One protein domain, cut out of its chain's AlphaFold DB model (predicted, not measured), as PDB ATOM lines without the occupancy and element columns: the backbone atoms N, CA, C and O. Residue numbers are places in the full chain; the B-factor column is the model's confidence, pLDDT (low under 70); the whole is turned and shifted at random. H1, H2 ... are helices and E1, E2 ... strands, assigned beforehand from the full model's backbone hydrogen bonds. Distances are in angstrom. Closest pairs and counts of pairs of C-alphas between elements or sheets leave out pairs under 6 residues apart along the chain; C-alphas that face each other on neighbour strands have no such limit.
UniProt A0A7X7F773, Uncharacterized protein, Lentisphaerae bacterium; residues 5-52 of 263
ATOM      1  N   ALA A   5       6.629  15.767  28.023       69.44
ATOM      2  CA  ALA A   5       7.914  15.256  27.551       69.44
ATOM      3  C   ALA A   5       8.094  15.428  26.035       69.44
ATOM      4  O   ALA A   5       9.169  15.801  25.578       69.44
ATOM      5  N   ARG A   6       7.028  15.221  25.251       70.00
ATOM      6  CA  ARG A   6       7.075  15.380  23.796       70.00
ATOM      7  C   ARG A   6       7.234  16.844  23.390       70.00
ATOM      8  O   ARG A   6       7.956  17.130  22.445       70.00
ATOM      9  N   GLN A   7       6.603  17.767  24.112       69.75
ATOM     10  CA  GLN A   7       6.779  19.198  23.867       69.75
ATOM     11  C   GLN A   7       8.207  19.656  24.193       69.75
ATOM     12  O   GLN A   7       8.819  20.337  23.383       69.75
ATOM     13  N   ALA A   8       8.773  19.212  25.319       72.75
ATOM     14  CA  ALA A   8      10.160  19.517  25.678       72.75
ATOM     15  C   ALA A   8      11.192  18.943  24.683       72.75
ATOM     16  O   ALA A   8      12.261  19.514  24.514       72.75
ATOM     17  N   GLN A   9      10.879  17.823  24.022       75.88
ATOM     18  CA  GLN A   9      11.755  17.203  23.020       75.88
ATOM     19  C   GLN A   9      11.666  17.845  21.632       75.88
ATOM     20  O   GLN A   9      12.632  17.788  20.878       75.88
ATOM     21  N   LEU A  10      10.500  18.381  21.259       75.44
ATOM     22  CA  LEU A  10      10.225  18.809  19.882       75.44
ATOM     23  C   LEU A  10      10.156  20.332  19.710       75.44
ATOM     24  O   LEU A  10      10.179  20.804  18.576       75.44
ATOM     25  N   CYS A  11      10.064  21.098  20.800       78.44
ATOM     26  CA  CYS A  11      10.047  22.557  20.755       78.44
ATOM     27  C   CYS A  11      11.419  23.123  21.124       78.44
ATOM     28  O   CYS A  11      11.870  23.007  22.259       78.44
ATOM     29  N   SER A  12      12.058  23.774  20.163       83.69
ATOM     30  CA  SER A  12      13.346  24.458  20.308       83.69
ATOM     31  C   SER A  12      13.220  25.884  20.850       83.69
ATOM     32  O   SER A  12      14.097  26.325  21.586       83.69
ATOM     33  N   ALA A  13      12.128  26.586  20.523       85.75
ATOM     34  CA  ALA A  13      11.788  27.884  21.102       85.75
ATOM     35  C   ALA A  13      10.818  27.723  22.279       85.75
ATOM     36  O   ALA A  13       9.778  27.053  22.187       85.75
ATOM     37  N   VAL A  14      11.167  28.357  23.396       86.38
ATOM     38  CA  VAL A  14      10.458  28.245  24.674       86.38
ATOM     39  C   VAL A  14      10.253  29.594  25.358       86.38
ATOM     40  O   VAL A  14       9.330  29.712  26.156       86.38
ATOM     41  N   THR A  15      11.029  30.630  25.053       88.75
ATOM     42  CA  THR A  15      10.838  31.953  25.664       88.75
ATOM     43  C   THR A  15       9.779  32.756  24.913       88.75
ATOM     44  O   THR A  15       9.736  32.735  23.685       88.75
ATOM     45  N   GLN A  16       8.926  33.494  25.637       90.44
ATOM     46  CA  GLN A  16       7.906  34.353  25.024       90.44
ATOM     47  C   GLN A  16       8.516  35.313  23.998       90.44
ATOM     48  O   GLN A  16       9.579  35.891  24.229       90.44
ATOM     49  N   GLY A  17       7.841  35.484  22.864       89.88
ATOM     50  CA  GLY A  17       8.297  36.334  21.767       89.88
ATOM     51  C   GLY A  17       9.476  35.762  20.975       89.88
ATOM     52  O   GLY A  17       9.924  36.405  20.026       89.88
ATOM     53  N   ARG A  18       9.984  34.569  21.323       91.75
ATOM     54  CA  ARG A  18      10.971  33.865  20.500       91.75
ATOM     55  C   ARG A  18      10.298  33.068  19.402       91.75
ATOM     56  O   ARG A  18       9.224  32.492  19.580       91.75
ATOM     57  N   TYR A  19      10.973  33.039  18.266       91.81
ATOM     58  CA  TYR A  19      10.536  32.366  17.056       91.81
ATOM     59  C   TYR A  19      11.142  30.966  16.975       91.81
ATOM     60  O   TYR A  19      12.302  30.760  17.327       91.81
ATOM     61  N   MET A  20      10.354  30.006  16.494       88.56
ATOM     62  CA  MET A  20      10.745  28.608  16.371       88.56
ATOM     63  C   MET A  20      11.931  28.461  15.418       88.56
ATOM     64  O   MET A  20      11.865  28.873  14.257       88.56
ATOM     65  N   TYR A  21      13.017  27.861  15.908       87.56
ATOM     66  CA  TYR A  21      14.230  27.631  15.124       87.56
ATOM     67  C   TYR A  21      14.959  26.353  15.556       87.56
ATOM     68  O   TYR A  21      14.295  25.424  15.984       87.56
ATOM     69  N   TYR A  22      16.279  26.214  15.421       85.06
ATOM     70  CA  TYR A  22      16.989  25.092  16.061       85.06
ATOM     71  C   TYR A  22      17.296  25.354  17.548       85.06
ATOM     72  O   TYR A  22      17.703  24.437  18.253       85.06
ATOM     73  N   ASP A  23      17.085  26.584  18.026       87.56
ATOM     74  CA  ASP A  23      17.282  27.026  19.409       87.56
ATOM     75  C   ASP A  23      16.315  28.172  19.786       87.56
ATOM     76  O   ASP A  23      15.509  28.622  18.968       87.56
ATOM     77  N   ASP A  24      16.420  28.662  21.025       88.75
ATOM     78  CA  ASP A  24      15.607  29.754  21.585       88.75
ATOM     79  C   ASP A  24      16.223  31.152  21.336       88.75
ATOM     80  O   ASP A  24      16.001  32.105  22.085       88.75
ATOM     81  N   SER A  25      17.061  31.296  20.300       90.69
ATOM     82  CA  SER A  25      17.815  32.536  20.060       90.69
ATOM     83  C   SER A  25      17.046  33.572  19.241       90.69
ATOM     84  O   SER A  25      17.284  34.774  19.386       90.69
ATOM     85  N   LYS A  26      16.110  33.145  18.389       92.75
ATOM     86  CA  LYS A  26      15.524  34.012  17.359       92.75
ATOM     87  C   LYS A  26      14.505  34.992  17.927       92.75
ATOM     88  O   LYS A  26      13.488  34.597  18.487       92.75
ATOM     89  N   THR A  27      14.780  36.281  17.740       92.44
ATOM     90  CA  THR A  27      13.934  37.413  18.162       92.44
ATOM     91  C   THR A  27      13.140  38.041  17.022       92.44
ATOM     92  O   THR A  27      12.316  38.918  17.263       92.44
ATOM     93  N   THR A  28      13.381  37.613  15.785       90.00
ATOM     94  CA  THR A  28      12.679  38.089  14.592       90.00
ATOM     95  C   THR A  28      12.134  36.906  13.791       90.00
ATOM     96  O   THR A  28      12.725  35.816  13.838       90.00
ATOM     97  N   PRO A  29      11.038  37.095  13.029       84.75
ATOM     98  CA  PRO A  29      10.548  36.077  12.107       84.75
ATOM     99  C   PRO A  29      11.660  35.649  11.144       84.75
ATOM    100  O   PRO A  29      12.386  36.495  10.622       84.75
ATOM    101  N   GLN A  30      11.825  34.342  10.923       82.38
ATOM    102  CA  GLN A  30      12.848  33.830   9.999       82.38
ATOM    103  C   GLN A  30      12.301  33.676   8.573       82.38
ATOM    104  O   GLN A  30      13.023  33.886   7.609       82.38
ATOM    105  N   ASN A  31      11.026  33.316   8.461       77.44
ATOM    106  CA  ASN A  31      10.266  33.040   7.241       77.44
ATOM    107  C   ASN A  31       8.770  33.344   7.471       77.44
ATOM    108  O   ASN A  31       8.335  33.441   8.620       77.44
ATOM    109  N   TRP A  32       7.954  33.408   6.415       74.50
ATOM    110  CA  TRP A  32       6.503  33.645   6.541       74.50
ATOM    111  C   TRP A  32       5.757  32.567   7.342       74.50
ATOM    112  O   TRP A  32       4.831  32.884   8.079       74.50
ATOM    113  N   ASN A  33       6.209  31.311   7.304       78.06
ATOM    114  CA  ASN A  33       5.629  30.223   8.097       78.06
ATOM    115  C   ASN A  33       6.118  30.172   9.562       78.06
ATOM    116  O   ASN A  33       5.865  29.188  10.262       78.06
ATOM    117  N   THR A  34       6.873  31.173  10.033       85.12
ATOM    118  CA  THR A  34       7.497  31.090  11.361       85.12
ATOM    119  C   THR A  34       6.455  31.217  12.466       85.12
ATOM    120  O   THR A  34       5.668  32.166  12.521       85.12
ATOM    121  N   VAL A  35       6.518  30.263  13.387       89.00
ATOM    122  CA  VAL A  35       5.725  30.211  14.611       89.00
ATOM    123  C   VAL A  35       6.533  30.822  15.752       89.00
ATOM    124  O   VAL A  35       7.734  30.586  15.837       89.00
ATOM    125  N   HIS A  36       5.903  31.583  16.640       91.06
ATOM    126  CA  HIS A  36       6.527  32.125  17.845       91.06
ATOM    127  C   HIS A  36       5.806  31.651  19.106       91.06
ATOM    128  O   HIS A  36       4.655  31.211  19.063       91.06
ATOM    129  N   VAL A  37       6.495  31.735  20.241       90.75
ATOM    130  CA  VAL A  37       5.910  31.511  21.566       90.75
ATOM    131  C   VAL A  37       5.090  32.753  21.931       90.75
ATOM    132  O   VAL A  37       5.653  33.781  22.309       90.75
ATOM    133  N   ALA A  38       3.770  32.682  21.787       89.50
ATOM    134  CA  ALA A  38       2.867  33.808  22.029       89.50
ATOM    135  C   ALA A  38       2.686  34.085  23.529       89.50
ATOM    136  O   ALA A  38       2.729  35.236  23.966       89.50
ATOM    137  N   ASP A  39       2.555  33.018  24.322       86.19
ATOM    138  CA  ASP A  39       2.419  33.094  25.776       86.19
ATOM    139  C   ASP A  39       3.264  32.019  26.467       86.19
ATOM    140  O   ASP A  39       3.270  30.836  26.103       86.19
ATOM    141  N   ALA A  40       4.009  32.482  27.465       79.69
ATOM    142  CA  ALA A  40       4.920  31.724  28.303       79.69
ATOM    143  C   ALA A  40       4.991  32.302  29.735       79.69
ATOM    144  O   ALA A  40       5.953  32.027  30.451       79.69
ATOM    145  N   THR A  41       4.004  33.118  30.130       71.62
ATOM    146  CA  THR A  41       4.060  34.011  31.303       71.62
ATOM    147  C   THR A  41       4.059  33.297  32.658       71.62
ATOM    148  O   THR A  41       4.535  33.865  33.639       71.62
ATOM    149  N   VAL A  42       3.599  32.046  32.731       66.75
ATOM    150  CA  VAL A  42       3.649  31.195  33.932       66.75
ATOM    151  C   VAL A  42       3.818  29.741  33.477       66.75
ATOM    152  O   VAL A  42       3.271  29.380  32.437       66.75
ATOM    153  N   ASP A  43       4.562  28.900  34.209       68.75
ATOM    154  CA  ASP A  43       4.568  27.449  33.945       68.75
ATOM    155  C   ASP A  43       3.134  26.916  34.111       68.75
ATOM    156  O   ASP A  43       2.615  26.830  35.225       68.75
ATOM    157  N   PRO A  44       2.453  26.620  32.997       63.22
ATOM    158  CA  PRO A  44       2.347  25.217  32.673       63.22
ATOM    159  C   PRO A  44       2.506  25.009  31.174       63.22
ATOM    160  O   PRO A  44       1.731  25.508  30.360       63.22
ATOM    161  N   LEU A  45       3.438  24.143  30.788       67.12
ATOM    162  CA  LEU A  45       3.235  23.430  29.530       67.12
ATOM    163  C   LEU A  45       1.793  22.861  29.488       67.12
ATOM    164  O   LEU A  45       1.378  22.206  30.460       67.12
ATOM    165  N   PRO A  46       1.061  23.060  28.375       74.75
ATOM    166  CA  PRO A  46       1.579  23.512  27.081       74.75
ATOM    167  C   PRO A  46       1.637  25.040  26.882       74.75
ATOM    168  O   PRO A  46       0.654  25.740  27.091       74.75
ATOM    169  N   ARG A  47       2.784  25.534  26.379       79.25
ATOM    170  CA  ARG A  47       2.936  26.911  25.860       79.25
ATOM    171  C   ARG A  47       1.973  27.182  24.708       79.25
ATOM    172  O   ARG A  47       1.671  26.272  23.929       79.25
ATOM    173  N   VAL A  48       1.585  28.446  24.558       86.00
ATOM    174  CA  VAL A  48       0.809  28.907  23.404       86.00
ATOM    175  C   VAL A  48       1.771  29.322  22.301       86.00
ATOM    176  O   VAL A  48       2.631  30.181  22.499       86.00
ATOM    177  N   TYR A  49       1.610  28.712  21.133       87.06
ATOM    178  CA  TYR A  49       2.351  29.051  19.928       87.06
ATOM    179  C   TYR A  49       1.410  29.672  18.903       87.06
ATOM    180  O   TYR A  49       0.286  29.198  18.740       87.06
ATOM    181  N   ALA A  50       1.876  30.698  18.197       88.81
ATOM    182  CA  ALA A  50       1.113  31.354  17.142       88.81
ATOM    183  C   ALA A  50       1.965  31.534  15.885       88.81
ATOM    184  O   ALA A  50       3.164  31.805  15.965       88.81
ATOM    185  N   ALA A  51       1.345  31.380  14.717       86.94
ATOM    186  CA  ALA A  51       1.949  31.819  13.466       86.94
ATOM    187  C   ALA A  51       1.970  33.351  13.432       86.94
ATOM    188  O   ALA A  51       1.071  33.997  13.966       86.94
ATOM    189  N   THR A  52       3.011  33.917  12.829       82.56
ATOM    190  CA  THR A  52       3.132  35.377  12.685       82.56
ATOM    191  C   THR A  52       2.110  35.921  11.689       82.56
ATOM    192  O   THR A  52       1.528  36.966  11.931       82.56
TER     193      THR A  52
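Overview. This is residues 5 to 52 of the 263 residues of an uncharacterized protein of Lentisphaerae bacterium (UniProt A0A7X7F773). There is little regular structure here: a small two-strand hairpin, E1 and E2, with the long looping stretch of residues 11 to 34 folded beside E1 and a short helix, H1, set off from E2. The 48 printed residues hold one named helix and two named strands, in the order H1, E1, E2; the class is mixed, with only 15 residues in named elements. The whole is compact, with a radius of gyration of the C-alphas of 9.9 A, and spans 27 by 20 by 16 A.

Arrangement. Begin at H1, residues 5 to 10, where every O i to N i+4 pair is within hydrogen-bond range. Further on, E1, residues 35 to 39, and E2, residues 48 to 51, form an antiparallel hairpin at 144 degrees; look for N 36 and O 50, 2.8 A apart, and N 50 and O 36, 3.0 A apart. H1 and E2 are apart.

Along the chain. Find C-alpha 5 at (7.914, 15.256, 27.551), where H1 begins its 8.8 A. E1 covers 12.0 A, and E2 runs 10.4 A to C-alpha 51 at (1.949, 31.819, 13.466).

Size, cuts and confidence. The farthest C-alphas, of Trp 32 and Asp 43, are 28.2 A apart. The printed part has no cut; the link from H1 to E1 is long, with 24 residues. Confidence is under 70 at residues 5, 7 and 42 to 45.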